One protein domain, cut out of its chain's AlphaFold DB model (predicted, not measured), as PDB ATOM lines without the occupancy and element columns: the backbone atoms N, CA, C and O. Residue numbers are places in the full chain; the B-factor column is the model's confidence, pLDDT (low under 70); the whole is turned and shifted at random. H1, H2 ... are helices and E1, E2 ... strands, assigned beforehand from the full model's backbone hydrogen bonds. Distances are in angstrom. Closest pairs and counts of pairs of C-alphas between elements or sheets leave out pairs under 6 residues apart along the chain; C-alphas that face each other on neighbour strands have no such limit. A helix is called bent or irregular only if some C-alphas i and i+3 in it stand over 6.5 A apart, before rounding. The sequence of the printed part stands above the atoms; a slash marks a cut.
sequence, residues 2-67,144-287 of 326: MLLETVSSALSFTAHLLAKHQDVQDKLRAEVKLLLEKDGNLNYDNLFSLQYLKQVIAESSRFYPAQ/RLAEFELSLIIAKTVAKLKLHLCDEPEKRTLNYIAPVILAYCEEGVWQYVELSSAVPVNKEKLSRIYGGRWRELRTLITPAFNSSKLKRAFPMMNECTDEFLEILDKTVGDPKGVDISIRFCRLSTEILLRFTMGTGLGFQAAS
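This is residues 2 to 67 and 144 to 287 of the 326 residues of a protein of Ixodes scapularis (UniProt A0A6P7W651). Four helices, H1, H5, H8 and H9, form a bundle with mostly crossed packing, and H2 and H4 cross one side of it: H4 over H1 and H5, H2 over H5. The two-stranded ribbon E1 and E2 caps the end where H1, H5 and H8 end and H9 begins, while residues 214 to 219 of H7 stick out. The printed part has 210 residues, with nine named helices and two named strands in the order H1 H2 H3 H4 H5 E1 H6 E2 H7 H8 H9; the sheet, E1 - E2, is antiparallel. It is mostly helix and compact, with a radius of gyration of the C-alphas of 16.6 A and spans of 48 by 44 by 35 A.

H1, residues 2 to 20, begins at C-alpha 2 (29.986, -29.259, 19.667) and is 27.1 A long. H2 is residues 22 to 39, 25.3 A; H3 is 44 to 47; H4 is 51 to 63, 18.4 A. H5 is residues 144 to 160, 24.2 A. E1 is 161 to 165, H6 169 to 172, E2 190 to 195 and H7 214 to 221. H8, residues 227 to 249, 31.2 A, has a kink of 44 degrees near residue 234 and is irregular: C-alphas 232 and 235 are 7.2 A apart. H9, residues 260 to 276, 23.6 A, ends at C-alpha 276 (43.144, -33.373, 17.304).

H1 and H5 are hubs, touching four helices each. They touch each other, closest C-alphas Val 7 and Ala 146, 6.0 A. H1 touches H9, opposite ways at a steep tilt of 40 degrees, closest C-alphas Ser 8 and Cys 265, 4.8 A. H5 touches H8, closest C-alphas Ile 153 and Thr 241, 6.2 A. H8 and H9 are a helical hairpin, closest C-alphas Met 237 and Ile 271, 5.9 A. H4 touches H1 about perpendicular, at 74 degrees, closest C-alphas Thr 14 and Ser 60, 5.4 A. H2 touches H5 about perpendicular, at 86 degrees, closest C-alphas Arg 29 and Val 158, 5.6 A. H3 is close to H5 but not clearly touching, closest C-alphas Leu 47 and Leu 152, 6.9 A. Between E1 and E2, N 162 and O 194 are 2.8 A apart, within hydrogen-bond range. H6 and H7 touch no helix. Every O i to N i+4 pair is within hydrogen-bond range in H1, H2, H4, H5 and H9, against 3 of 4 in H7 and 17 of 19 in H8; H3 and H6 are too short for such a pair.

The two C-alphas farthest apart, Glu 216 and Pro 255, are 49.4 A apart. Residues 68 to 143 are not printed, and C-alphas 67 and 144 are 16.3 A apart across the cut. The links H6 to E2 and E2 to H7 are long. Mean pLDDT of the printed part is 76.0; 63 residues are under 70, among them 177 to 189, 197 to 225 and 276 to 287.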
ATOM      1  N   MET A   2      30.340 -30.561  19.037       46.94
ATOM      2  CA  MET A   2      29.986 -29.259  19.667       46.94
ATOM      3  C   MET A   2      31.040 -28.138  19.522       46.94
ATOM      4  O   MET A   2      30.663 -27.020  19.192       46.94
ATOM      5  N   LEU A   3      32.339 -28.438  19.684       54.69
ATOM      6  CA  LEU A   3      33.426 -27.455  19.501       54.69
ATOM      7  C   LEU A   3      33.400 -26.752  18.125       54.69
ATOM      8  O   LEU A   3      33.675 -25.557  18.045       54.69
ATOM      9  N   LEU A   4      33.029 -27.487  17.070       65.12
ATOM     10  CA  LEU A   4      33.021 -27.017  15.679       65.12
ATOM     11  C   LEU A   4      32.027 -25.871  15.490       65.12
ATOM     12  O   LEU A   4      32.372 -24.806  14.987       65.12
ATOM     13  N   GLU A   5      30.792 -26.079  15.949       69.38
ATOM     14  CA  GLU A   5      29.738 -25.075  15.841       69.38
ATOM     15  C   GLU A   5      30.003 -23.871  16.755       69.38
ATOM     16  O   GLU A   5      29.644 -22.759  16.379       69.38
ATOM     17  N   THR A   6      30.655 -24.044  17.916       77.38
ATOM     18  CA  THR A   6      30.950 -22.905  18.806       77.38
ATOM     19  C   THR A   6      31.948 -21.918  18.201       77.38
ATOM     20  O   THR A   6      31.701 -20.716  18.260       77.38
ATOM     21  N   VAL A   7      33.040 -22.395  17.586       85.81
ATOM     22  CA  VAL A   7      34.021 -21.502  16.938       85.81
ATOM     23  C   VAL A   7      33.464 -20.972  15.616       85.81
ATOM     24  O   VAL A   7      33.536 -19.773  15.367       85.81
ATOM     25  N   SER A   8      32.808 -21.824  14.819       85.31
ATOM     26  CA  SER A   8      32.114 -21.424  13.586       85.31
ATOM     27  C   SER A   8      31.088 -20.309  13.816       85.31
ATOM     28  O   SER A   8      31.087 -19.309  13.097       85.31
ATOM     29  N   SER A   9      30.249 -20.425  14.851       85.06
ATOM     30  CA  SER A   9      29.251 -19.399  15.178       85.06
ATOM     31  C   SER A   9      29.916 -18.111  15.662       85.06
ATOM     32  O   SER A   9      29.574 -17.045  15.164       85.06
ATOM     33  N   ALA A  10      30.924 -18.190  16.539       91.69
ATOM     34  CA  ALA A  10      31.668 -17.011  16.991       91.69
ATOM     35  C   ALA A  10      32.384 -16.276  15.834       91.69
ATOM     36  O   ALA A  10      32.328 -15.047  15.764       91.69
ATOM     37  N   LEU A  11      32.985 -17.005  14.884       93.44
ATOM     38  CA  LEU A  11      33.542 -16.439  13.648       93.44
ATOM     39  C   LEU A  11      32.452 -15.749  12.815       93.44
ATOM     40  O   LEU A  11      32.611 -14.593  12.431       93.44
ATOM     41  N   SER A  12      31.322 -16.428  12.599       91.06
ATOM     42  CA  SER A  12      30.192 -15.927  11.802       91.06
ATOM     43  C   SER A  12      29.579 -14.653  12.391       91.06
ATOM     44  O   SER A  12      29.328 -13.693  11.664       91.06
ATOM     45  N   PHE A  13      29.373 -14.610  13.709       93.94
ATOM     46  CA  PHE A  13      28.853 -13.434  14.407       93.94
ATOM     47  C   PHE A  13      29.843 -12.265  14.362       93.94
ATOM     48  O   PHE A  13      29.443 -11.140  14.071       93.94
ATOM     49  N   THR A  14      31.140 -12.531  14.567       96.75
ATOM     50  CA  THR A  14      32.193 -11.504  14.483       96.75
ATOM     51  C   THR A  14      32.286 -10.928  13.072       96.75
ATOM     52  O   THR A  14      32.345  -9.713  12.905       96.75
ATOM     53  N   ALA A  15      32.229 -11.780  12.047       95.00
ATOM     54  CA  ALA A  15      32.236 -11.364  10.651       95.00
ATOM     55  C   ALA A  15      30.982 -10.556  10.271       95.00
ATOM     56  O   ALA A  15      31.113  -9.540   9.587       95.00
ATOM     57  N   HIS A  16      29.788 -10.939  10.741       93.25
ATOM     58  CA  HIS A  16      28.566 -10.151  10.541       93.25
ATOM     59  C   HIS A  16      28.657  -8.776  11.216       93.25
ATOM     60  O   HIS A  16      28.347  -7.764  10.591       93.25
ATOM     61  N   LEU A  17      29.115  -8.721  12.472       95.56
ATOM     62  CA  LEU A  17      29.295  -7.464  13.200       95.56
ATOM     63  C   LEU A  17      30.313  -6.556  12.495       95.56
ATOM     64  O   LEU A  17      30.035  -5.377  12.309       95.56
ATOM     65  N   LEU A  18      31.427  -7.100  11.997       97.06
ATOM     66  CA  LEU A  18      32.390  -6.356  11.177       97.06
ATOM     67  C   LEU A  18      31.786  -5.856   9.854       97.06
ATOM     68  O   LEU A  18      32.051  -4.726   9.453       97.06
ATOM     69  N   ALA A  19      30.953  -6.649   9.179       93.88
ATOM     70  CA  ALA A  19      30.269  -6.224   7.956       93.88
ATOM     71  C   ALA A  19      29.194  -5.146   8.199       93.88
ATOM     72  O   ALA A  19      28.945  -4.307   7.331       93.88
ATOM     73  N   LYS A  20      28.579  -5.147   9.385       93.38
ATOM     74  CA  LYS A  20      27.602  -4.148   9.839       93.38
ATOM     75  C   LYS A  20      28.261  -2.853  10.339       93.38
ATOM     76  O   LYS A  20      27.693  -1.780  10.158       93.38
ATOM     77  N   HIS A  21      29.449  -2.951  10.937       95.81
ATOM     78  CA  HIS A  21      30.199  -1.853  11.555       95.81
ATOM     79  C   HIS A  21      31.524  -1.626  10.810       95.81
ATOM     80  O   HIS A  21      32.596  -2.075  11.221       95.81
ATOM     81  N   GLN A  22      31.426  -0.954   9.660       96.06
ATOM     82  CA  GLN A  22      32.549  -0.703   8.745       96.06
ATOM     83  C   GLN A  22      33.658   0.148   9.381       96.06
ATOM     84  O   GLN A  22      34.831  -0.076   9.107       96.06
ATOM     85  N   ASP A  23      33.300   1.059  10.284       97.25
ATOM     86  CA  ASP A  23      34.213   1.855  11.110       97.25
ATOM     87  C   ASP A  23      35.104   0.971  12.000       97.25
ATOM     88  O   ASP A  23      36.328   1.126  12.021       97.25
ATOM     89  N   VAL A  24      34.507  -0.025  12.663       98.31
ATOM     90  CA  VAL A  24      35.229  -1.037  13.444       98.31
ATOM     91  C   VAL A  24      36.092  -1.906  12.529       98.31
ATOM     92  O   VAL A  24      37.238  -2.207  12.863       98.31
ATOM     93  N   GLN A  25      35.574  -2.297  11.362       98.06
ATOM     94  CA  GLN A  25      36.304  -3.130  10.405       98.06
ATOM     95  C   GLN A  25      37.531  -2.421   9.820       98.06
ATOM     96  O   GLN A  25      38.591  -3.033   9.704       98.06
ATOM     97  N   ASP A  26      37.412  -1.138   9.485       97.00
ATOM     98  CA  ASP A  26      38.502  -0.339   8.932       97.00
ATOM     99  C   ASP A  26      39.539   0.018  10.019       97.00
ATOM    100  O   ASP A  26      40.741  -0.112   9.766       97.00
ATOM    101  N   LYS A  27      39.115   0.325  11.259       97.75
ATOM    102  CA  LYS A  27      40.010   0.475  12.433       97.75
ATOM    103  C   LYS A  27      40.776  -0.821  12.738       97.75
ATOM    104  O   LYS A  27      41.976  -0.779  13.007       97.75
ATOM    105  N   LEU A  28      40.121  -1.982  12.632       98.06
ATOM    106  CA  LEU A  28      40.765  -3.288  12.799       98.06
ATOM    107  C   LEU A  28      41.734  -3.617  11.655       98.06
ATOM    108  O   LEU A  28      42.851  -4.065  11.911       98.06
ATOM    109  N   ARG A  29      41.351  -3.361  10.398       96.06
ATOM    110  CA  ARG A  29      42.240  -3.546   9.242       96.06
ATOM    111  C   ARG A  29      43.492  -2.679   9.354       96.06
ATOM    112  O   ARG A  29      44.570  -3.158   9.018       96.06
ATOM    113  N   ALA A  30      43.373  -1.448   9.854       96.12
ATOM    114  CA  ALA A  30      44.520  -0.580  10.106       96.12
ATOM    115  C   ALA A  30      45.494  -1.187  11.135       96.12
ATOM    116  O   ALA A  30      46.695  -1.216  10.874       96.12
ATOM    117  N   GLU A  31      45.000  -1.747  12.248       96.62
ATOM    118  CA  GLU A  31      45.845  -2.440  13.236       96.62
ATOM    119  C   GLU A  31      46.605  -3.625  12.611       96.62
ATOM    120  O   GLU A  31      47.824  -3.736  12.759       96.62
ATOM    121  N   VAL A  32      45.906  -4.488  11.862       94.94
ATOM    122  CA  VAL A  32      46.527  -5.664  11.225       94.94
ATOM    123  C   VAL A  32      47.516  -5.253  10.125       94.94
ATOM    124  O   VAL A  32      48.579  -5.861  10.004       94.94
ATOM    125  N   LYS A  33      47.216  -4.198   9.355       91.25
ATOM    126  CA  LYS A  33      48.103  -3.657   8.312       91.25
ATOM    127  C   LYS A  33      49.403  -3.108   8.901       91.25
ATOM    128  O   LYS A  33      50.464  -3.482   8.416       91.25
ATOM    129  N   LEU A  34      49.336  -2.324   9.981       92.00
ATOM    130  CA  LEU A  34      50.529  -1.816  10.675       92.00
ATOM    131  C   LEU A  34      51.404  -2.952  11.229       92.00
ATOM    132  O   LEU A  34      52.631  -2.858  11.197       92.00
ATOM    133  N   LEU A  35      50.797  -4.047  11.707       90.12
ATOM    134  CA  LEU A  35      51.558  -5.216  12.149       90.12
ATOM    135  C   LEU A  35      52.247  -5.933  10.978       90.12
ATOM    136  O   LEU A  35      53.414  -6.302  11.092       90.12
ATOM    137  N   LEU A  36      51.551  -6.099   9.850       86.56
ATOM    138  CA  LEU A  36      52.100  -6.717   8.639       86.56
ATOM    139  C   LEU A  36      53.207  -5.871   7.990       86.56
ATOM    140  O   LEU A  36      54.192  -6.430   7.520       86.56
ATOM    141  N   GLU A  37      53.094  -4.542   8.013       87.19
ATOM    142  CA  GLU A  37      54.141  -3.616   7.551       87.19
ATOM    143  C   GLU A  37      55.402  -3.667   8.427       87.19
ATOM    144  O   GLU A  37      56.509  -3.485   7.925       87.19
ATOM    145  N   LYS A  38      55.241  -3.941   9.727       86.62
ATOM    146  CA  LYS A  38      56.330  -4.013  10.710       86.62
ATOM    147  C   LYS A  38      57.029  -5.378  10.750       86.62
ATOM    148  O   LYS A  38      58.253  -5.426  10.817       86.62
ATOM    149  N   ASP A  39      56.261  -6.468  10.746       84.56
ATOM    150  CA  ASP A  39      56.762  -7.835  10.983       84.56
ATOM    151  C   ASP A  39      56.777  -8.715   9.717       84.56
ATOM    152  O   ASP A  39      57.255  -9.849   9.756       84.56
ATOM    153  N   GLY A  40      56.228  -8.239   8.595       78.44
ATOM    154  CA  GLY A  40      56.171  -8.946   7.308       78.44
ATOM    155  C   GLY A  40      55.183 -10.121   7.238       78.44
ATOM    156  O   GLY A  40      54.758 -10.495   6.147       78.44
ATOM    157  N   ASN A  41      54.790 -10.712   8.372       81.06
ATOM    158  CA  ASN A  41      53.772 -11.761   8.449       81.06
ATOM    159  C   ASN A  41      53.003 -11.754   9.782       81.06
ATOM    160  O   ASN A  41      53.394 -11.106  10.754       81.06
ATOM    161  N   LEU A  42      51.912 -12.523   9.827       85.00
ATOM    162  CA  LEU A  42      51.333 -12.984  11.086       85.00
ATOM    163  C   LEU A  42      52.017 -14.288  11.509       85.00
ATOM    164  O   LEU A  42      52.163 -15.218  10.716       85.00
ATOM    165  N   ASN A  43      52.390 -14.359  12.780       83.88
ATOM    166  CA  ASN A  43      52.992 -15.509  13.441       83.88
ATOM    167  C   ASN A  43      52.395 -15.675  14.852       83.88
ATOM    168  O   ASN A  43      51.610 -14.850  15.319       83.88
ATOM    169  N   TYR A  44      52.740 -16.764  15.545       80.31
ATOM    170  CA  TYR A  44      52.141 -17.071  16.850       80.31
ATOM    171  C   TYR A  44      52.389 -15.987  17.908       80.31
ATOM    172  O   TYR A  44      51.527 -15.760  18.754       80.31
ATOM    173  N   ASP A  45      53.554 -15.336  17.885       82.25
ATOM    174  CA  ASP A  45      53.940 -14.390  18.931       82.25
ATOM    175  C   ASP A  45      53.318 -13.006  18.690       82.25
ATOM    176  O   ASP A  45      52.834 -12.381  19.635       82.25
ATOM    177  N   ASN A  46      53.266 -12.547  17.432       87.06
ATOM    178  CA  ASN A  46      52.725 -11.230  17.091       87.06
ATOM    179  C   ASN A  46      51.197 -11.199  16.900       87.06
ATOM    180  O   ASN A  46      50.580 -10.166  17.136       87.06
ATOM    181  N   LEU A  47      50.535 -12.321  16.591       88.06
ATOM    182  CA  LEU A  47      49.068 -12.366  16.513       88.06
ATOM    183  C   LEU A  47      48.417 -11.910  17.832       88.06
ATOM    184  O   LEU A  47      47.416 -11.197  17.833       88.06
ATOM    185  N   PHE A  48      49.026 -12.265  18.967       85.81
ATOM    186  CA  PHE A  48      48.589 -11.823  20.289       85.81
ATOM    187  C   PHE A  48      49.098 -10.426  20.689       85.81
ATOM    188  O   PHE A  48      48.852 -10.027  21.829       85.81
ATOM    189  N   SER A  49      49.747  -9.646  19.815       90.31
ATOM    190  CA  SER A  49      49.975  -8.209  20.058       90.31
ATOM    191  C   SER A  49      48.811  -7.339  19.579       90.31
ATOM    192  O   SER A  49      48.614  -6.262  20.133       90.31
ATOM    193  N   LEU A  50      48.009  -7.819  18.619       94.25
ATOM    194  CA  LEU A  50      46.803  -7.143  18.126       94.25
ATOM    195  C   LEU A  50      45.825  -6.922  19.293       94.25
ATOM    196  O   LEU A  50      45.334  -7.872  19.913       94.25
ATOM    197  N   GLN A  51      45.607  -5.662  19.660       96.56
ATOM    198  CA  GLN A  51      44.842  -5.258  20.833       96.56
ATOM    199  C   GLN A  51      43.378  -5.026  20.464       96.56
ATOM    200  O   GLN A  51      42.487  -5.540  21.145       96.56
ATOM    201  N   TYR A  52      43.124  -4.299  19.380       98.25
ATOM    202  CA  TYR A  52      41.784  -4.025  18.883       98.25
ATOM    203  C   TYR A  52      41.116  -5.289  18.329       98.25
ATOM    204  O   TYR A  52      39.927  -5.498  18.554       98.25
ATOM    205  N   LEU A  53      41.881  -6.218  17.746       98.06
ATOM    206  CA  LEU A  53      41.386  -7.562  17.411       98.06
ATOM    207  C   LEU A  53      40.759  -8.281  18.617       98.06
ATOM    208  O   LEU A  53      39.651  -8.810  18.521       98.06
ATOM    209  N   LYS A  54      41.436  -8.269  19.772       96.81
ATOM    210  CA  LYS A  54      40.913  -8.880  21.007       96.81
ATOM    211  C   LYS A  54      39.666  -8.160  21.504       96.81
ATOM    212  O   LYS A  54      38.746  -8.821  21.972       96.81
ATOM    213  N   GLN A  55      39.629  -6.831  21.395       98.00
ATOM    214  CA  GLN A  55      38.462  -6.024  21.752       98.00
ATOM    215  C   GLN A  55      37.242  -6.380  20.892       98.00
ATOM    216  O   GLN A  55      36.160  -6.616  21.426       98.00
ATOM    217  N   VAL A  56      37.429  -6.499  19.573       98.56
ATOM    218  CA  VAL A  56      36.388  -6.903  18.615       98.56
ATOM    219  C   VAL A  56      35.881  -8.316  18.903       98.56
ATOM    220  O   VAL A  56      34.672  -8.530  18.957       98.56
ATOM    221  N   ILE A  57      36.781  -9.278  19.138       97.81
ATOM    222  CA  ILE A  57      36.406 -10.661  19.474       97.81
ATOM    223  C   ILE A  57      35.674 -10.720  20.822       97.81
ATOM    224  O   ILE A  57      34.710 -11.478  20.961       97.81
ATOM    225  N   ALA A  58      36.091  -9.920  21.806       96.94
ATOM    226  CA  ALA A  58      35.475  -9.895  23.127       96.94
ATOM    227  C   ALA A  58      34.070  -9.274  23.108       96.94
ATOM    228  O   ALA A  58      33.120  -9.883  23.600       96.94
ATOM    229  N   GLU A  59      33.906  -8.118  22.462       97.94
ATOM    230  CA  GLU A  59      32.594  -7.492  22.302       97.94
ATOM    231  C   GLU A  59      31.662  -8.345  21.433       97.94
ATOM    232  O   GLU A  59      30.496  -8.507  21.775       97.94
ATOM    233  N   SER A  60      32.168  -8.984  20.372       97.62
ATOM    234  CA  SER A  60      31.398  -9.964  19.592       97.62
ATOM    235  C   SER A  60      30.913 -11.126  20.468       97.62
ATOM    236  O   SER A  60      29.740 -11.500  20.427       97.62
ATOM    237  N   SER A  61      31.784 -11.635  21.347       95.69
ATOM    238  CA  SER A  61      31.463 -12.715  22.290       95.69
ATOM    239  C   SER A  61      30.497 -12.299  23.408       95.69
ATOM    240  O   SER A  61      29.848 -13.175  23.980       95.69
ATOM    241  N   ARG A  62      30.384 -10.996  23.712       96.38
ATOM    242  CA  ARG A  62      29.338 -10.422  24.578       96.38
ATOM    243  C   ARG A  62      28.014 -10.262  23.826       96.38
ATOM    244  O   ARG A  62      26.963 -10.629  24.339       96.38
ATOM    245  N   PHE A  63      28.060  -9.697  22.623       95.25
ATOM    246  CA  PHE A  63      26.881  -9.316  21.845       95.25
ATOM    247  C   PHE A  63      26.130 -10.546  21.306       95.25
ATOM    248  O   PHE A  63      24.916 -10.683  21.451       95.25
ATOM    249  N   TYR A  64      26.872 -11.499  20.743       93.19
ATOM    250  CA  TYR A  64      26.347 -12.762  20.233       93.19
ATOM    251  C   TYR A  64      27.142 -13.938  20.825       93.19
ATOM    252  O   TYR A  64      27.947 -14.567  20.134       93.19
ATOM    253  N   PRO A  65      26.926 -14.286  22.109       89.38
ATOM    254  CA  PRO A  65      27.600 -15.420  22.724       89.38
ATOM    255  C   PRO A  65      27.227 -16.714  21.992       89.38
ATOM    256  O   PRO A  65      26.048 -17.044  21.840       89.38
ATOM    257  N   ALA A  66      28.240 -17.480  21.574       84.75
ATOM    258  CA  ALA A  66      28.051 -18.775  20.918       84.75
ATOM    259  C   ALA A  66      27.389 -19.822  21.836       84.75
ATOM    260  O   ALA A  66      26.771 -20.766  21.352       84.75
ATOM    261  N   GLN A  67      27.459 -19.636  23.158       81.19
ATOM    262  CA  GLN A  67      26.685 -20.382  24.152       81.19
ATOM    263  C   GLN A  67      25.842 -19.392  24.982       81.19
ATOM    264  O   GLN A  67      26.316 -18.888  25.997       81.19
ATOM    265  N   ARG A 144      41.724 -20.984  24.801       86.38
ATOM    266  CA  ARG A 144      42.957 -20.563  24.108       86.38
ATOM    267  C   ARG A 144      43.050 -21.013  22.649       86.38
ATOM    268  O   ARG A 144      43.708 -20.339  21.867       86.38
ATOM    269  N   LEU A 145      42.435 -22.144  22.286       83.94
ATOM    270  CA  LEU A 145      42.334 -22.552  20.883       83.94
ATOM    271  C   LEU A 145      41.285 -21.695  20.167       83.94
ATOM    272  O   LEU A 145      41.580 -21.160  19.108       83.94
ATOM    273  N   ALA A 146      40.106 -21.510  20.766       87.19
ATOM    274  CA  ALA A 146      39.048 -20.685  20.188       87.19
ATOM    275  C   ALA A 146      39.500 -19.226  19.993       87.19
ATOM    276  O   ALA A 146      39.332 -18.678  18.913       87.19
ATOM    277  N   GLU A 147      40.136 -18.619  21.000       90.75
ATOM    278  CA  GLU A 147      40.752 -17.285  20.935       90.75
ATOM    279  C   GLU A 147      41.822 -17.202  19.836       90.75
ATOM    280  O   GLU A 147      41.901 -16.189  19.144       90.75
ATOM    281  N   PHE A 148      42.619 -18.259  19.642       89.94
ATOM    282  CA  PHE A 148      43.631 -18.321  18.589       89.94
ATOM    283  C   PHE A 148      43.017 -18.464  17.184       89.94
ATOM    284  O   PHE A 148      43.382 -17.694  16.300       89.94
ATOM    285  N   GLU A 149      42.068 -19.386  16.981       90.12
ATOM    286  CA  GLU A 149      41.327 -19.538  15.718       90.12
ATOM    287  C   GLU A 149      40.593 -18.238  15.363       90.12
ATOM    288  O   GLU A 149      40.771 -17.714  14.266       90.12
ATOM    289  N   LEU A 150      39.845 -17.655  16.309       93.88
ATOM    290  CA  LEU A 150      39.162 -16.369  16.133       93.88
ATOM    291  C   LEU A 150      40.147 -15.259  15.750       93.88
ATOM    292  O   LEU A 150      39.891 -14.529  14.795       93.88
ATOM    293  N   SER A 151      41.286 -15.154  16.442       95.00
ATOM    294  CA  SER A 151      42.288 -14.126  16.146       95.00
ATOM    295  C   SER A 151      42.899 -14.312  14.756       95.00
ATOM    296  O   SER A 151      42.884 -13.383  13.952       95.00
ATOM    297  N   LEU A 152      43.407 -15.508  14.445       93.31
ATOM    298  CA  LEU A 152      44.108 -15.786  13.189       93.31
ATOM    299  C   LEU A 152      43.185 -15.612  11.981       93.31
ATOM    300  O   LEU A 152      43.554 -14.965  11.002       93.31
ATOM    301  N   ILE A 153      41.979 -16.176  12.060       94.50
ATOM    302  CA  ILE A 153      41.038 -16.207  10.945       94.50
ATOM    303  C   ILE A 153      40.466 -14.810  10.702       94.50
ATOM    304  O   ILE A 153      40.466 -14.364   9.555       94.50
ATOM    305  N   ILE A 154      40.046 -14.078  11.743       97.06
ATOM    306  CA  ILE A 154      39.523 -12.713  11.572       97.06
ATOM    307  C   ILE A 154      40.626 -11.761  11.093       97.06
ATOM    308  O   ILE A 154      40.383 -11.015  10.146       97.06
ATOM    309  N   ALA A 155      41.843 -11.823  11.653       95.25
ATOM    310  CA  ALA A 155      42.958 -10.974  11.220       95.25
ATOM    311  C   ALA A 155      43.307 -11.183   9.739       95.25
ATOM    312  O   ALA A 155      43.361 -10.218   8.977       95.25
ATOM    313  N   LYS A 156      43.479 -12.439   9.300       92.88
ATOM    314  CA  LYS A 156      43.773 -12.748   7.891       92.88
ATOM    315  C   LYS A 156      42.595 -12.420   6.967       92.88
ATOM    316  O   LYS A 156      42.819 -11.954   5.853       92.88
ATOM    317  N   THR A 157      41.355 -12.587   7.438       92.62
ATOM    318  CA  THR A 157      40.150 -12.198   6.686       92.62
ATOM    319  C   THR A 157      40.124 -10.692   6.433       92.62
ATOM    320  O   THR A 157      40.052 -10.299   5.275       92.62
ATOM    321  N   VAL A 158      40.257  -9.837   7.456       94.88
ATOM    322  CA  VAL A 158      40.205  -8.375   7.242       94.88
ATOM    323  C   VAL A 158      41.444  -7.813   6.539       94.88
ATOM    324  O   VAL A 158      41.346  -6.763   5.912       94.88
ATOM    325  N   ALA A 159      42.598  -8.487   6.610       90.56
ATOM    326  CA  ALA A 159      43.818  -8.071   5.911       90.56
ATOM    327  C   ALA A 159      43.788  -8.340   4.394       90.56
ATOM    328  O   ALA A 159      44.472  -7.646   3.639       90.56
ATOM    329  N   LYS A 160      43.015  -9.340   3.948       87.56
ATOM    330  CA  LYS A 160      42.839  -9.667   2.525       87.56
ATOM    331  C   LYS A 160      41.528  -9.127   1.943       87.56
ATOM    332  O   LYS A 160      41.489  -8.763   0.770       87.56
ATOM    333  N   LEU A 161      40.459  -9.106   2.735       89.31
ATOM    334  CA  LEU A 161      39.090  -8.905   2.267       89.31
ATOM    335  C   LEU A 161      38.411  -7.737   2.990       89.31
ATOM    336  O   LEU A 161      38.688  -7.469   4.164       89.31
ATOM    337  N   LYS A 162      37.463  -7.083   2.314       91.31
ATOM    338  CA  LYS A 162      36.449  -6.225   2.937       91.31
ATOM    339  C   LYS A 162      35.108  -6.955   2.946       91.31
ATOM    340  O   LYS A 162      34.685  -7.507   1.933       91.31
ATOM    341  N   LEU A 163      34.487  -7.021   4.122       92.19
ATOM    342  CA  LEU A 163      33.234  -7.740   4.352       92.19
ATOM    343  C   LEU A 163      32.069  -6.757   4.348       92.19
ATOM    344  O   LEU A 163      32.110  -5.751   5.058       92.19
ATOM    345  N   HIS A 164      31.019  -7.076   3.603       89.38
ATOM    346  CA  HIS A 164      29.800  -6.281   3.485       89.38
ATOM    347  C   HIS A 164      28.582  -7.162   3.783       89.38
ATOM    348  O   HIS A 164      28.610  -8.379   3.583       89.38
ATOM    349  N   LEU A 165      27.506  -6.563   4.293       86.81
ATOM    350  CA  LEU A 165      26.213  -7.247   4.355       86.81
ATOM    351  C   LEU A 165      25.666  -7.387   2.929       86.81
ATOM    352  O   LEU A 165      25.861  -6.483   2.123       86.81
ATOM    353  N   CYS A 166      24.966  -8.481   2.626       79.50
ATOM    354  CA  CYS A 166      24.237  -8.581   1.361       79.50
ATOM    355  C   CYS A 166      23.088  -7.558   1.302       79.50
ATOM    356  O   CYS A 166      22.488  -7.227   2.329       79.50
ATOM    357  N   ASP A 167      22.758  -7.093   0.096       74.25
ATOM    358  CA  ASP A 167      21.683  -6.115  -0.116       74.25
ATOM    359  C   ASP A 167      20.276  -6.710   0.050       74.25
ATOM    360  O   ASP A 167      19.364  -6.008   0.488       74.25
ATOM    361  N   GLU A 168      20.110  -8.007  -0.239       73.50
ATOM    362  CA  GLU A 168      18.878  -8.772   0.002       73.50
ATOM    363  C   GLU A 168      18.450  -8.669   1.487       73.50
ATOM    364  O   GLU A 168      19.172  -9.170   2.355       73.50
ATOM    365  N   PRO A 169      17.287  -8.062   1.822       70.75
ATOM    366  CA  PRO A 169      16.924  -7.739   3.211       70.75
ATOM    367  C   PRO A 169      16.869  -8.935   4.173       70.75
ATOM    368  O   PRO A 169      17.215  -8.803   5.350       70.75
ATOM    369  N   GLU A 170      16.473 -10.100   3.660       65.75
ATOM    370  CA  GLU A 170      16.407 -11.372   4.390       65.75
ATOM    371  C   GLU A 170      17.818 -11.835   4.794       65.75
ATOM    372  O   GLU A 170      18.096 -12.054   5.972       65.75
ATOM    373  N   LYS A 171      18.763 -11.833   3.842       67.00
ATOM    374  CA  LYS A 171      20.188 -12.148   4.062       67.00
ATOM    375  C   LYS A 171      20.938 -11.095   4.885       67.00
ATOM    376  O   LYS A 171      21.939 -11.410   5.527       67.00
ATOM    377  N   ARG A 172      20.479  -9.840   4.855       68.25
ATOM    378  CA  ARG A 172      21.080  -8.694   5.557       68.25
ATOM    379  C   ARG A 172      20.934  -8.774   7.080       68.25
ATOM    380  O   ARG A 172      21.715  -8.148   7.801       68.25
ATOM    381  N   THR A 173      19.949  -9.525   7.572       70.00
ATOM    382  CA  THR A 173      19.565  -9.566   8.990       70.00
ATOM    383  C   THR A 173      20.045 -10.853   9.660       70.00
ATOM    384  O   THR A 173      19.774 -11.958   9.199       70.00
ATOM    385  N   LEU A 174      20.753 -10.734  10.788       77.62
ATOM    386  CA  LEU A 174      21.219 -11.896  11.547       77.62
ATOM    387  C   LEU A 174      20.068 -12.522  12.354       77.62
ATOM    388  O   LEU A 174      19.824 -12.128  13.497       77.62
ATOM    389  N   ASN A 175      19.404 -13.531  11.788       72.50
ATOM    390  CA  ASN A 175      18.393 -14.348  12.473       72.50
ATOM    391  C   ASN A 175      19.045 -15.252  13.544       72.50
ATOM    392  O   ASN A 175      19.247 -16.453  13.353       72.50
ATOM    393  N   TYR A 176      19.430 -14.629  14.663       73.75
ATOM    394  CA  TYR A 176      20.150 -15.215  15.795       73.75
ATOM    395  C   TYR A 176      19.216 -16.059  16.675       73.75
ATOM    396  O   TYR A 176      18.483 -15.534  17.518       73.75
ATOM    397  N   ILE A 177      19.266 -17.383  16.515       67.69
ATOM    398  CA  ILE A 177      18.519 -18.322  17.355       67.69
ATOM    399  C   ILE A 177      19.390 -18.743  18.539       67.69
ATOM    400  O   ILE A 177      20.518 -19.213  18.376       67.69
ATOM    401  N   ALA A 178      18.842 -18.586  19.745       65.31
ATOM    402  CA  ALA A 178      19.539 -18.781  21.013       65.31
ATOM    403  C   ALA A 178      18.922 -19.915  21.861       65.31
ATOM    404  O   ALA A 178      18.349 -19.644  22.921       65.31
ATOM    405  N   PRO A 179      19.015 -21.193  21.445       61.53
ATOM    406  CA  PRO A 179      18.632 -22.302  22.305       61.53
ATOM    407  C   PRO A 179      19.663 -22.466  23.434       61.53
ATOM    408  O   PRO A 179      20.804 -22.014  23.344       61.53
ATOM    409  N   VAL A 180      19.282 -23.182  24.493       55.88
ATOM    410  CA  VAL A 180      20.031 -23.254  25.767       55.88
ATOM    411  C   VAL A 180      21.492 -23.731  25.628       55.88
ATOM    412  O   VAL A 180      22.313 -23.417  26.487       55.88
ATOM    413  N   ILE A 181      21.837 -24.471  24.567       54.53
ATOM    414  CA  ILE A 181      23.144 -25.134  24.412       54.53
ATOM    415  C   ILE A 181      24.122 -24.360  23.504       54.53
ATOM    416  O   ILE A 181      25.314 -24.316  23.811       54.53
ATOM    417  N   LEU A 182      23.653 -23.786  22.391       55.88
ATOM    418  CA  LEU A 182      24.490 -23.310  21.277       55.88
ATOM    419  C   LEU A 182      23.700 -22.335  20.389       55.88
ATOM    420  O   LEU A 182      22.696 -22.744  19.810       55.88
ATOM    421  N   ALA A 183      24.158 -21.092  20.236       62.75
ATOM    422  CA  ALA A 183      23.563 -20.141  19.295       62.75
ATOM    423  C   ALA A 183      23.926 -20.474  17.840       62.75
ATOM    424  O   ALA A 183      25.025 -20.955  17.571       62.75
ATOM    425  N   TYR A 184      23.027 -20.170  16.903       65.31
ATOM    426  CA  TYR A 184      23.274 -20.293  15.466       65.31
ATOM    427  C   TYR A 184      22.380 -19.346  14.651       65.31
ATOM    428  O   TYR A 184      21.345 -18.890  15.132       65.31
ATOM    429  N   CYS A 185      22.749 -19.101  13.390       59.22
ATOM    430  CA  CYS A 185      21.869 -18.453  12.413       59.22
ATOM    431  C   CYS A 185      21.106 -19.495  11.606       59.22
ATOM    432  O   CYS A 185      21.714 -20.457  11.118       59.22
ATOM    433  N   GLU A 186      19.792 -19.319  11.477       55.81
ATOM    434  CA  GLU A 186      18.907 -20.281  10.814       55.81
ATOM    435  C   GLU A 186      19.312 -20.509   9.350       55.81
ATOM    436  O   GLU A 186      19.671 -21.631   8.986       55.81
ATOM    437  N   GLU A 187      19.398 -19.428   8.575       59.50
ATOM    438  CA  GLU A 187      19.606 -19.428   7.117       59.50
ATOM    439  C   GLU A 187      21.068 -19.172   6.693       59.50
ATOM    440  O   GLU A 187      21.361 -18.902   5.528       59.50
ATOM    441  N   GLY A 188      22.004 -19.281   7.643       59.22
ATOM    442  CA  GLY A 188      23.427 -18.978   7.452       59.22
ATOM    443  C   GLY A 188      23.791 -17.537   7.820       59.22
ATOM    444  O   GLY A 188      23.046 -16.856   8.523       59.22
ATOM    445  N   VAL A 189      24.966 -17.079   7.388       68.69
ATOM    446  CA  VAL A 189      25.416 -15.683   7.514       68.69
ATOM    447  C   VAL A 189      25.988 -15.252   6.174       68.69
ATOM    448  O   VAL A 189      27.118 -15.589   5.833       68.69
ATOM    449  N   TRP A 190      25.189 -14.522   5.407       71.81
ATOM    450  CA  TRP A 190      25.526 -14.128   4.046       71.81
ATOM    451  C   TRP A 190      26.317 -12.822   4.029       71.81
ATOM    452  O   TRP A 190      25.951 -11.852   4.696       71.81
ATOM    453  N   GLN A 191      27.414 -12.813   3.276       72.56
ATOM    454  CA  GLN A 191      28.279 -11.648   3.114       72.56
ATOM    455  C   GLN A 191      28.620 -11.431   1.642       72.56
ATOM    456  O   GLN A 191      28.905 -12.388   0.920       72.56
ATOM    457  N   TYR A 192      28.645 -10.169   1.225       63.97
ATOM    458  CA  TYR A 192      29.350  -9.759   0.017       63.97
ATOM    459  C   TYR A 192      30.812  -9.468   0.381       63.97
ATOM    460  O   TYR A 192      31.113  -9.027   1.496       63.97
ATOM    461  N   VAL A 193      31.729  -9.790  -0.530       74.88
ATOM    462  CA  VAL A 193      33.167  -9.844  -0.253       74.88
ATOM    463  C   VAL A 193      33.930  -9.137  -1.367       74.88
ATOM    464  O   VAL A 193      33.833  -9.514  -2.534       74.88
ATOM    465  N   GLU A 194      34.728  -8.145  -0.987       78.38
ATOM    466  CA  GLU A 194      35.669  -7.449  -1.869       78.38
ATOM    467  C   GLU A 194      37.113  -7.776  -1.472       78.38
ATOM    468  O   GLU A 194      37.385  -8.118  -0.320       78.38
ATOM    469  N   LEU A 195      38.064  -7.622  -2.395       75.94
ATOM    470  CA  LEU A 195      39.483  -7.553  -2.034       75.94
ATOM    471  C   LEU A 195      39.763  -6.209  -1.351       75.94
ATOM    472  O   LEU A 195      39.511  -5.154  -1.931       75.94
ATOM    473  N   SER A 196      40.345  -6.225  -0.149       72.31
ATOM    474  CA  SER A 196      40.975  -5.015   0.385       72.31
ATOM    475  C   SER A 196      42.296  -4.750  -0.342       72.31
ATOM    476  O   SER A 196      42.894  -5.674  -0.895       72.31
ATOM    477  N   SER A 197      42.793  -3.509  -0.307       56.34
ATOM    478  CA  SER A 197      44.127  -3.148  -0.818       56.34
ATOM    479  C   SER A 197      45.192  -4.096  -0.243       56.34
ATOM    480  O   SER A 197      45.472  -4.049   0.957       56.34
ATOM    481  N   ALA A 198      45.695  -5.007  -1.076       42.62
ATOM    482  CA  ALA A 198      46.124  -6.320  -0.604       42.62
ATOM    483  C   ALA A 198      47.486  -6.338   0.107       42.62
ATOM    484  O   ALA A 198      48.401  -5.592  -0.239       42.62
ATOM    485  N   VAL A 199      47.636  -7.292   1.030       39.53
ATOM    486  CA  VAL A 199      48.928  -7.723   1.583       39.53
ATOM    487  C   VAL A 199      49.137  -9.206   1.225       39.53
ATOM    488  O   VAL A 199      48.224 -10.005   1.452       39.53
ATOM    489  N   PRO A 200      50.284  -9.604   0.641       38.69
ATOM    490  CA  PRO A 200      50.527 -10.991   0.245       38.69
ATOM    491  C   PRO A 200      50.775 -11.909   1.452       38.69
ATOM    492  O   PRO A 200      51.395 -11.513   2.435       38.69
ATOM    493  N   VAL A 201      50.334 -13.169   1.351       38.69
ATOM    494  CA  VAL A 201      50.532 -14.218   2.370       38.69
ATOM    495  C   VAL A 201      51.109 -15.474   1.702       38.69
ATOM    496  O   VAL A 201      50.731 -15.808   0.579       38.69
ATOM    497  N   ASN A 202      52.057 -16.141   2.368       32.97
ATOM    498  CA  ASN A 202      52.886 -17.215   1.801       32.97
ATOM    499  C   ASN A 202      52.501 -18.617   2.339       32.97
ATOM    500  O   ASN A 202      51.976 -18.716   3.447       32.97
ATOM    501  N   LYS A 203      52.749 -19.693   1.569       26.52
ATOM    502  CA  LYS A 203      52.083 -21.009   1.722       26.52
ATOM    503  C   LYS A 203      53.046 -22.216   1.732       26.52
ATOM    504  O   LYS A 203      53.683 -22.459   0.715       26.52
ATOM    505  N   GLU A 204      53.032 -23.049   2.782       27.48
ATOM    506  CA  GLU A 204      53.550 -24.446   2.805       27.48
ATOM    507  C   GLU A 204      52.756 -25.324   3.819       27.48
ATOM    508  O   GLU A 204      51.980 -24.776   4.602       27.48
ATOM    509  N   LYS A 205      52.877 -26.673   3.782       27.80
ATOM    510  CA  LYS A 205      51.895 -27.650   4.357       27.80
ATOM    511  C   LYS A 205      52.508 -28.873   5.083       27.80
ATOM    512  O   LYS A 205      53.572 -29.300   4.649       27.80
ATOM    513  N   LEU A 206      51.828 -29.508   6.076       24.25
ATOM    514  CA  LEU A 206      52.066 -30.910   6.586       24.25
ATOM    515  C   LEU A 206      51.024 -31.428   7.656       24.25
ATOM    516  O   LEU A 206      50.112 -30.689   8.009       24.25
ATOM    517  N   SER A 207      51.072 -32.706   8.135       25.61
ATOM    518  CA  SER A 207      49.919 -33.417   8.811       25.61
ATOM    519  C   SER A 207      50.230 -34.604   9.806       25.61
ATOM    520  O   SER A 207      51.360 -35.088   9.784       25.61
ATOM    521  N   ARG A 208      49.249 -35.150  10.605       27.12
ATOM    522  CA  ARG A 208      49.329 -36.506  11.301       27.12
ATOM    523  C   ARG A 208      48.682 -36.897  12.715       27.12
ATOM    524  O   ARG A 208      49.402 -36.814  13.698       27.12
ATOM    525  N   ILE A 209      47.453 -37.480  12.826       30.88
ATOM    526  CA  ILE A 209      46.876 -38.476  13.846       30.88
ATOM    527  C   ILE A 209      46.269 -38.068  15.278       30.88
ATOM    528  O   ILE A 209      46.314 -36.899  15.645       30.88
ATOM    529  N   TYR A 210      45.554 -38.998  15.999       32.72
ATOM    530  CA  TYR A 210      44.325 -38.930  16.906       32.72
ATOM    531  C   TYR A 210      44.427 -39.106  18.483       32.72
ATOM    532  O   TYR A 210      45.386 -39.691  18.977       32.72
ATOM    533  N   GLY A 211      43.354 -38.764  19.266       35.41
ATOM    534  CA  GLY A 211      43.028 -39.158  20.698       35.41
ATOM    535  C   GLY A 211      41.588 -38.730  21.178       35.41
ATOM    536  O   GLY A 211      40.940 -38.035  20.404       35.41
ATOM    537  N   GLY A 212      40.932 -39.022  22.345       44.06
ATOM    538  CA  GLY A 212      41.148 -39.751  23.644       44.06
ATOM    539  C   GLY A 212      39.855 -39.775  24.578       44.06
ATOM    540  O   GLY A 212      38.758 -39.684  24.034       44.06
ATOM    541  N   ARG A 213      39.904 -39.874  25.947       36.94
ATOM    542  CA  ARG A 213      38.734 -40.133  26.897       36.94
ATOM    543  C   ARG A 213      38.475 -39.132  28.088       36.94
ATOM    544  O   ARG A 213      39.393 -38.801  28.820       36.94
ATOM    545  N   TRP A 214      37.238 -38.642  28.347       38.81
ATOM    546  CA  TRP A 214      36.961 -37.275  28.913       38.81
ATOM    547  C   TRP A 214      37.545 -36.775  30.266       38.81
ATOM    548  O   TRP A 214      38.076 -35.664  30.279       38.81
ATOM    549  N   ARG A 215      37.429 -37.457  31.423       36.59
ATOM    550  CA  ARG A 215      37.931 -36.850  32.692       36.59
ATOM    551  C   ARG A 215      39.462 -36.808  32.705       36.59
ATOM    552  O   ARG A 215      40.043 -35.785  33.062       36.59
ATOM    553  N   GLU A 216      40.077 -37.863  32.182       42.75
ATOM    554  CA  GLU A 216      41.485 -37.899  31.788       42.75
ATOM    555  C   GLU A 216      41.758 -36.884  30.665       42.75
ATOM    556  O   GLU A 216      42.779 -36.209  30.709       42.75
ATOM    557  N   LEU A 217      40.837 -36.655  29.712       35.38
ATOM    558  CA  LEU A 217      41.005 -35.603  28.702       35.38
ATOM    559  C   LEU A 217      41.088 -34.208  29.298       35.38
ATOM    560  O   LEU A 217      41.770 -33.416  28.675       35.38
ATOM    561  N   ARG A 218      40.520 -33.834  30.452       43.22
ATOM    562  CA  ARG A 218      40.883 -32.495  30.971       43.22
ATOM    563  C   ARG A 218      42.375 -32.446  31.345       43.22
ATOM    564  O   ARG A 218      43.030 -31.444  31.084       43.22
ATOM    565  N   THR A 219      42.942 -33.558  31.805       50.66
ATOM    566  CA  THR A 219      44.384 -33.730  32.055       50.66
ATOM    567  C   THR A 219      45.219 -33.931  30.775       50.66
ATOM    568  O   THR A 219      46.402 -33.620  30.792       50.66
ATOM    569  N   LEU A 220      44.646 -34.387  29.650       46.75
ATOM    570  CA  LEU A 220      45.364 -34.611  28.373       46.75
ATOM    571  C   LEU A 220      45.179 -33.458  27.353       46.75
ATOM    572  O   LEU A 220      46.135 -33.049  26.697       46.75
ATOM    573  N   ILE A 221      43.965 -32.902  27.246       48.62
ATOM    574  CA  ILE A 221      43.557 -31.779  26.378       48.62
ATOM    575  C   ILE A 221      44.004 -30.429  26.930       48.62
ATOM    576  O   ILE A 221      44.433 -29.588  26.144       48.62
ATOM    577  N   THR A 222      43.947 -30.163  28.239       56.47
ATOM    578  CA  THR A 222      44.434 -28.857  28.728       56.47
ATOM    579  C   THR A 222      45.944 -28.691  28.466       56.47
ATOM    580  O   THR A 222      46.346 -27.625  28.001       56.47
ATOM    581  N   PRO A 223      46.780 -29.745  28.585       58.72
ATOM    582  CA  PRO A 223      48.134 -29.756  28.024       58.72
ATOM    583  C   PRO A 223      48.223 -29.932  26.503       58.72
ATOM    584  O   PRO A 223      49.337 -29.900  25.987       58.72
ATOM    585  N   ALA A 224      47.129 -30.160  25.767       55.97
ATOM    586  CA  ALA A 224      47.089 -30.075  24.301       55.97
ATOM    587  C   ALA A 224      46.967 -28.613  23.838       55.97
ATOM    588  O   ALA A 224      47.732 -28.191  22.981       55.97
ATOM    589  N   PHE A 225      46.098 -27.817  24.467       65.06
ATOM    590  CA  PHE A 225      45.910 -26.387  24.176       65.06
ATOM    591  C   PHE A 225      46.817 -25.463  25.017       65.06
ATOM    592  O   PHE A 225      46.439 -24.344  25.377       65.06
ATOM    593  N   ASN A 226      48.024 -25.924  25.362       74.56
ATOM    594  CA  ASN A 226      49.036 -25.069  25.981       74.56
ATOM    595  C   ASN A 226      49.789 -24.251  24.913       74.56
ATOM    596  O   ASN A 226      49.814 -24.611  23.735       74.56
ATOM    597  N   SER A 227      50.409 -23.141  25.317       73.62
ATOM    598  CA  SER A 227      50.991 -22.180  24.371       73.62
ATOM    599  C   SER A 227      52.089 -22.781  23.490       73.62
ATOM    600  O   SER A 227      52.193 -22.430  22.320       73.62
ATOM    601  N   SER A 228      52.876 -23.739  23.998       72.19
ATOM    602  CA  SER A 228      53.943 -24.374  23.215       72.19
ATOM    603  C   SER A 228      53.420 -25.347  22.153       72.19
ATOM    604  O   SER A 228      54.030 -25.453  21.091       72.19
ATOM    605  N   LYS A 229      52.283 -26.021  22.373       73.31
ATOM    606  CA  LYS A 229      51.627 -26.828  21.331       73.31
ATOM    607  C   LYS A 229      50.810 -25.988  20.355       73.31
ATOM    608  O   LYS A 229      50.872 -26.268  19.163       73.31
ATOM    609  N   LEU A 230      50.127 -24.937  20.814       79.00
ATOM    610  CA  LEU A 230      49.469 -23.986  19.909       79.00
ATOM    611  C   LEU A 230      50.501 -23.310  18.983       79.00
ATOM    612  O   LEU A 230      50.290 -23.267  17.777       79.00
ATOM    613  N   LYS A 231      51.675 -22.922  19.504       80.62
ATOM    614  CA  LYS A 231      52.795 -22.407  18.694       80.62
ATOM    615  C   LYS A 231      53.314 -23.416  17.664       80.62
ATOM    616  O   LYS A 231      53.579 -23.034  16.531       80.62
ATOM    617  N   ARG A 232      53.411 -24.706  18.016       78.19
ATOM    618  CA  ARG A 232      53.763 -25.783  17.063       78.19
ATOM    619  C   ARG A 232      52.692 -26.018  15.996       78.19
ATOM    620  O   ARG A 232      53.033 -26.409  14.889       78.19
ATOM    621  N   ALA A 233      51.420 -25.795  16.322       76.25
ATOM    622  CA  ALA A 233      50.306 -25.963  15.393       76.25
ATOM    623  C   ALA A 233      50.019 -24.720  14.530       76.25
ATOM    624  O   ALA A 233      49.262 -24.832  13.566       76.25
ATOM    625  N   PHE A 234      50.639 -23.570  14.833       82.44
ATOM    626  CA  PHE A 234      50.472 -22.324  14.077       82.44
ATOM    627  C   PHE A 234      50.589 -22.517  12.554       82.44
ATOM    628  O   PHE A 234      49.678 -22.065  11.862       82.44
ATOM    629  N   PRO A 235      51.615 -23.205  11.999       80.75
ATOM    630  CA  PRO A 235      51.770 -23.311  10.546       80.75
ATOM    631  C   PRO A 235      50.588 -24.021   9.876       80.75
ATOM    632  O   PRO A 235      50.099 -23.554   8.857       80.75
ATOM    633  N   MET A 236      50.070 -25.087  10.496       82.50
ATOM    634  CA  MET A 236      48.908 -25.835  10.001       82.50
ATOM    635  C   MET A 236      47.627 -24.989  10.035       82.50
ATOM    636  O   MET A 236      46.861 -24.988   9.074       82.50
ATOM    637  N   MET A 237      47.390 -24.231  11.110       83.69
ATOM    638  CA  MET A 237      46.199 -23.372  11.189       83.69
ATOM    639  C   MET A 237      46.297 -22.183  10.229       83.69
ATOM    640  O   MET A 237      45.298 -21.782   9.628       83.69
ATOM    641  N   ASN A 238      47.508 -21.653  10.042       84.62
ATOM    642  CA  ASN A 238      47.802 -20.637   9.042       84.62
ATOM    643  C   ASN A 238      47.508 -21.161   7.629       84.62
ATOM    644  O   ASN A 238      46.763 -20.501   6.907       84.62
ATOM    645  N   GLU A 239      48.001 -22.362   7.298       82.31
ATOM    646  CA  GLU A 239      47.767 -23.074   6.035       82.31
ATOM    647  C   GLU A 239      46.273 -23.281   5.749       82.31
ATOM    648  O   GLU A 239      45.797 -22.909   4.679       82.31
ATOM    649  N   CYS A 240      45.504 -23.818   6.705       83.25
ATOM    650  CA  CYS A 240      44.056 -23.975   6.537       83.25
ATOM    651  C   CYS A 240      43.352 -22.629   6.315       83.25
ATOM    652  O   CYS A 240      42.399 -22.552   5.540       83.25
ATOM    653  N   THR A 241      43.824 -21.564   6.965       85.31
ATOM    654  CA  THR A 241      43.271 -20.217   6.772       85.31
ATOM    655  C   THR A 241      43.635 -19.649   5.392       85.31
ATOM    656  O   THR A 241      42.826 -18.934   4.808       85.31
ATOM    657  N   ASP A 242      44.796 -19.993   4.824       85.19
ATOM    658  CA  ASP A 242      45.145 -19.633   3.442       85.19
ATOM    659  C   ASP A 242      44.302 -20.412   2.421       85.19
ATOM    660  O   ASP A 242      43.703 -19.794   1.545       85.19
ATOM    661  N   GLU A 243      44.134 -21.731   2.594       83.88
ATOM    662  CA  GLU A 243      43.199 -22.543   1.790       83.88
ATOM    663  C   GLU A 243      41.784 -21.927   1.771       83.88
ATOM    664  O   GLU A 243      41.159 -21.817   0.716       83.88
ATOM    665  N   PHE A 244      41.287 -21.489   2.932       88.19
ATOM    666  CA  PHE A 244      39.996 -20.812   3.080       88.19
ATOM    667  C   PHE A 244      39.941 -19.480   2.319       88.19
ATOM    668  O   PHE A 244      38.984 -19.227   1.587       88.19
ATOM    669  N   LEU A 245      40.974 -18.642   2.434       86.06
ATOM    670  CA  LEU A 245      41.037 -17.351   1.744       86.06
ATOM    671  C   LEU A 245      41.245 -17.479   0.225       86.06
ATOM    672  O   LEU A 245      40.889 -16.560  -0.511       86.06
ATOM    673  N   GLU A 246      41.779 -18.597  -0.265       83.50
ATOM    674  CA  GLU A 246      41.804 -18.957  -1.693       83.50
ATOM    675  C   GLU A 246      40.452 -19.473  -2.209       83.50
ATOM    676  O   GLU A 246      40.154 -19.380  -3.401       83.50
ATOM    677  N   ILE A 247      39.620 -20.028  -1.325       82.50
ATOM    678  CA  ILE A 247      38.241 -20.416  -1.645       82.50
ATOM    679  C   ILE A 247      37.332 -19.179  -1.670       82.50
ATOM    680  O   ILE A 247      36.484 -19.090  -2.556       82.50
ATOM    681  N   LEU A 248      37.529 -18.216  -0.762       84.25
ATOM    682  CA  LEU A 248      36.782 -16.952  -0.761       84.25
ATOM    683  C   LEU A 248      37.172 -16.001  -1.903       84.25
ATOM    684  O   LEU A 248      36.294 -15.300  -2.401       84.25
ATOM    685  N   ASP A 249      38.426 -16.018  -2.374       82.25
ATOM    686  CA  ASP A 249      38.859 -15.269  -3.576       82.25
ATOM    687  C   ASP A 249      37.929 -15.514  -4.769       82.25
ATOM    688  O   ASP A 249      37.561 -14.598  -5.494       82.25
ATOM    689  N   LYS A 250      37.504 -16.770  -4.943       81.88
ATOM    690  CA  LYS A 250      36.647 -17.219  -6.050       81.88
ATOM    691  C   LYS A 250      35.192 -16.755  -5.921       81.88
ATOM    692  O   LYS A 250      34.402 -17.018  -6.819       81.88
ATOM    693  N   THR A 251      34.845 -16.109  -4.808       81.56
ATOM    694  CA  THR A 251      33.535 -15.494  -4.538       81.56
ATOM    695  C   THR A 251      33.608 -13.968  -4.412       81.56
ATOM    696  O   THR A 251      32.586 -13.334  -4.158       81.56
ATOM    697  N   VAL A 252      34.790 -13.363  -4.595       83.88
ATOM    698  CA  VAL A 252      34.938 -11.901  -4.626       83.88
ATOM    699  C   VAL A 252      34.138 -11.338  -5.799       83.88
ATOM    700  O   VAL A 252      34.306 -11.774  -6.936       83.88
ATOM    701  N   GLY A 253      33.270 -10.367  -5.518       73.75
ATOM    702  CA  GLY A 253      32.417  -9.742  -6.530       73.75
ATOM    703  C   GLY A 253      31.208 -10.567  -6.999       73.75
ATOM    704  O   GLY A 253      30.510 -10.108  -7.901       73.75
ATOM    705  N   ASP A 254      30.913 -11.743  -6.422       79.12
ATOM    706  CA  ASP A 254      29.666 -12.465  -6.742       79.12
ATOM    707  C   ASP A 254      28.459 -11.722  -6.125       79.12
ATOM    708  O   ASP A 254      28.364 -11.637  -4.894       79.12
ATOM    709  N   PRO A 255      27.504 -11.209  -6.931       70.56
ATOM    710  CA  PRO A 255      26.357 -10.452  -6.426       70.56
ATOM    711  C   PRO A 255      25.398 -11.276  -5.550       70.56
ATOM    712  O   PRO A 255      24.546 -10.698  -4.882       70.56
ATOM    713  N   LYS A 256      25.512 -12.611  -5.517       74.12
ATOM    714  CA  LYS A 256      24.717 -13.476  -4.621       74.12
ATOM    715  C   LYS A 256      25.240 -13.494  -3.181       74.12
ATOM    716  O   LYS A 256      24.506 -13.911  -2.275       74.12
ATOM    717  N   GLY A 257      26.495 -13.080  -2.982       76.06
ATOM    718  CA  GLY A 257      27.248 -13.250  -1.742       76.06
ATOM    719  C   GLY A 257      27.546 -14.716  -1.398       76.06
ATOM    720  O   GLY A 257      27.178 -15.649  -2.114       76.06
ATOM    721  N   VAL A 258      28.208 -14.926  -0.261       82.19
ATOM    722  CA  VAL A 258      28.585 -16.250   0.262       82.19
ATOM    723  C   VAL A 258      28.076 -16.433   1.694       82.19
ATOM    724  O   VAL A 258      28.216 -15.530   2.518       82.19
ATOM    725  N   ASP A 259      27.515 -17.606   2.022       82.69
ATOM    726  CA  ASP A 259      27.292 -18.005   3.421       82.69
ATOM    727  C   ASP A 259      28.652 -18.245   4.088       82.69
ATOM    728  O   ASP A 259      29.255 -19.317   3.983       82.69
ATOM    729  N   ILE A 260      29.152 -17.239   4.801       83.44
ATOM    730  CA  ILE A 260      30.413 -17.339   5.527       83.44
ATOM    731  C   ILE A 260      30.316 -18.374   6.658       83.44
ATOM    732  O   ILE A 260      31.330 -18.948   7.050       83.44
ATOM    733  N   SER A 261      29.108 -18.690   7.152       80.19
ATOM    734  CA  SER A 261      28.926 -19.605   8.283       80.19
ATOM    735  C   SER A 261      29.198 -21.065   7.928       80.19
ATOM    736  O   SER A 261      29.795 -21.780   8.735       80.19
ATOM    737  N   ILE A 262      28.820 -21.537   6.732       78.50
ATOM    738  CA  ILE A 262      29.189 -22.890   6.286       78.50
ATOM    739  C   ILE A 262      30.685 -22.973   5.953       78.50
ATOM    740  O   ILE A 262      31.321 -24.001   6.206       78.50
ATOM    741  N   ARG A 263      31.284 -21.875   5.474       84.50
ATOM    742  CA  ARG A 263      32.716 -21.801   5.148       84.50
ATOM    743  C   ARG A 263      33.592 -21.753   6.407       84.50
ATOM    744  O   ARG A 263      34.518 -22.555   6.504       84.50
ATOM    745  N   PHE A 264      33.251 -20.957   7.423       87.25
ATOM    746  CA  PHE A 264      33.891 -21.026   8.747       87.25
ATOM    747  C   PHE A 264      33.665 -22.382   9.429       87.25
ATOM    748  O   PHE A 264      34.577 -22.901  10.073       87.25
ATOM    749  N   CYS A 265      32.491 -23.004   9.249       80.81
ATOM    750  CA  CYS A 265      32.238 -24.354   9.752       80.81
ATOM    751  C   CYS A 265      33.200 -25.378   9.140       80.81
ATOM    752  O   CYS A 265      33.753 -26.197   9.873       80.81
ATOM    753  N   ARG A 266      33.437 -25.320   7.823       81.50
ATOM    754  CA  ARG A 266      34.433 -26.160   7.136       81.50
ATOM    755  C   ARG A 266      35.856 -25.873   7.615       81.50
ATOM    756  O   ARG A 266      36.566 -26.827   7.913       81.50
ATOM    757  N   LEU A 267      36.244 -24.603   7.744       85.31
ATOM    758  CA  LEU A 267      37.582 -24.201   8.190       85.31
ATOM    759  C   LEU A 267      37.897 -24.688   9.611       85.31
ATOM    760  O   LEU A 267      38.870 -25.410   9.800       85.31
ATOM    761  N   SER A 268      37.062 -24.360  10.602       83.25
ATOM    762  CA  SER A 268      37.286 -24.799  11.990       83.25
ATOM    763  C   SER A 268      37.147 -26.325  12.138       83.25
ATOM    764  O   SER A 268      37.807 -26.939  12.974       83.25
ATOM    765  N   THR A 269      36.376 -26.985  11.263       77.75
ATOM    766  CA  THR A 269      36.376 -28.456  11.165       77.75
ATOM    767  C   THR A 269      37.699 -28.995  10.637       77.75
ATOM    768  O   THR A 269      38.279 -29.864  11.279       77.75
ATOM    769  N   GLU A 270      38.222 -28.474   9.530       79.62
ATOM    770  CA  GLU A 270      39.518 -28.898   8.997       79.62
ATOM    771  C   GLU A 270      40.656 -28.610   9.999       79.62
ATOM    772  O   GLU A 270      41.470 -29.498  10.243       79.62
ATOM    773  N   ILE A 271      40.659 -27.447  10.665       79.94
ATOM    774  CA  ILE A 271      41.613 -27.098  11.733       79.94
ATOM    775  C   ILE A 271      41.492 -28.047  12.930       79.94
ATOM    776  O   ILE A 271      42.502 -28.611  13.354       79.94
ATOM    777  N   LEU A 272      40.294 -28.272  13.485       74.31
ATOM    778  CA  LEU A 272      40.147 -29.132  14.663       74.31
ATOM    779  C   LEU A 272      40.506 -30.587  14.338       74.31
ATOM    780  O   LEU A 272      41.106 -31.263  15.176       74.31
ATOM    781  N   LEU A 273      40.196 -31.070  13.131       68.38
ATOM    782  CA  LEU A 273      40.615 -32.394  12.669       68.38
ATOM    783  C   LEU A 273      42.137 -32.441  12.484       68.38
ATOM    784  O   LEU A 273      42.771 -33.314  13.065       68.38
ATOM    785  N   ARG A 274      42.769 -31.469  11.812       72.56
ATOM    786  CA  ARG A 274      44.239 -31.385  11.708       72.56
ATOM    787  C   ARG A 274      44.951 -31.098  13.043       72.56
ATOM    788  O   ARG A 274      46.145 -31.354  13.147       72.56
ATOM    789  N   PHE A 275      44.260 -30.633  14.084       70.94
ATOM    790  CA  PHE A 275      44.837 -30.449  15.422       70.94
ATOM    791  C   PHE A 275      44.682 -31.679  16.329       70.94
ATOM    792  O   PHE A 275      45.627 -32.080  17.002       70.94
ATOM    793  N   THR A 276      43.480 -32.262  16.387       64.31
ATOM    794  CA  THR A 276      43.144 -33.373  17.304       64.31
ATOM    795  C   THR A 276      43.318 -34.755  16.684       64.31
ATOM    796  O   THR A 276      43.404 -35.742  17.413       64.31
ATOM    797  N   MET A 277      43.333 -34.817  15.352       63.25
ATOM    798  CA  MET A 277      43.425 -36.033  14.545       63.25
ATOM    799  C   MET A 277      44.479 -35.956  13.441       63.25
ATOM    800  O   MET A 277      44.654 -36.950  12.747       63.25
ATOM    801  N   GLY A 278      45.150 -34.812  13.249       60.72
ATOM    802  CA  GLY A 278      46.217 -34.515  12.282       60.72
ATOM    803  C   GLY A 278      45.953 -34.804  10.798       60.72
ATOM    804  O   GLY A 278      46.618 -34.228   9.944       60.72
ATOM    805  N   THR A 279      45.002 -35.664  10.455       55.59
ATOM    806  CA  THR A 279      44.442 -35.839   9.126       55.59
ATOM    807  C   THR A 279      43.533 -34.656   8.840       55.59
ATOM    808  O   THR A 279      42.496 -34.499   9.488       55.59
ATOM    809  N   GLY A 280      43.885 -33.868   7.830       58.19
ATOM    810  CA  GLY A 280      42.866 -33.149   7.081       58.19
ATOM    811  C   GLY A 280      41.947 -34.160   6.404       58.19
ATOM    812  O   GLY A 280      42.414 -35.228   5.993       58.19
ATOM    813  N   LEU A 281      40.658 -33.844   6.308       63.72
ATOM    814  CA  LEU A 281      39.713 -34.609   5.486       63.72
ATOM    815  C   LEU A 281      39.326 -33.833   4.218       63.72
ATOM    816  O   LEU A 281      38.492 -34.296   3.447       63.72
ATOM    817  N   GLY A 282      39.951 -32.673   3.981       65.31
ATOM    818  CA  GLY A 282      39.706 -31.854   2.800       65.31
ATOM    819  C   GLY A 282      38.346 -31.162   2.833       65.31
ATOM    820  O   GLY A 282      37.829 -30.803   1.778       65.31
ATOM    821  N   PHE A 283      37.758 -30.949   4.021       69.62
ATOM    822  CA  PHE A 283      36.389 -30.426   4.156       69.62
ATOM    823  C   PHE A 283      36.180 -29.062   3.488       69.62
ATOM    824  O   PHE A 283      35.055 -28.725   3.123       69.62
ATOM    825  N   GLN A 284      37.256 -28.295   3.299       67.50
ATOM    826  CA  GLN A 284      37.246 -27.008   2.606       67.50
ATOM    827  C   GLN A 284      36.999 -27.153   1.094       67.50
ATOM    828  O   GLN A 284      36.271 -26.353   0.514       67.50
ATOM    829  N   ALA A 285      37.549 -28.202   0.473       61.94
ATOM    830  CA  ALA A 285      37.427 -28.504  -0.957       61.94
ATOM    831  C   ALA A 285      36.260 -29.464  -1.279       61.94
ATOM    832  O   ALA A 285      36.157 -29.973  -2.395       61.94
ATOM    833  N   ALA A 286      35.401 -29.751  -0.298       61.69
ATOM    834  CA  ALA A 286      34.320 -30.715  -0.436       61.69
ATOM    835  C   ALA A 286      33.204 -30.202  -1.371       61.69
ATOM    836  O   ALA A 286      32.858 -29.022  -1.350       61.69
ATOM    837  N   SER A 287      32.624 -31.107  -2.167       63.97
ATOM    838  CA  SER A 287      31.639 -30.816  -3.226       63.97
ATOM    839  C   SER A 287      30.380 -30.071  -2.749       63.97
ATOM    840  O   SER A 287      30.058 -30.077  -1.560       63.97
TER     841      SER A 287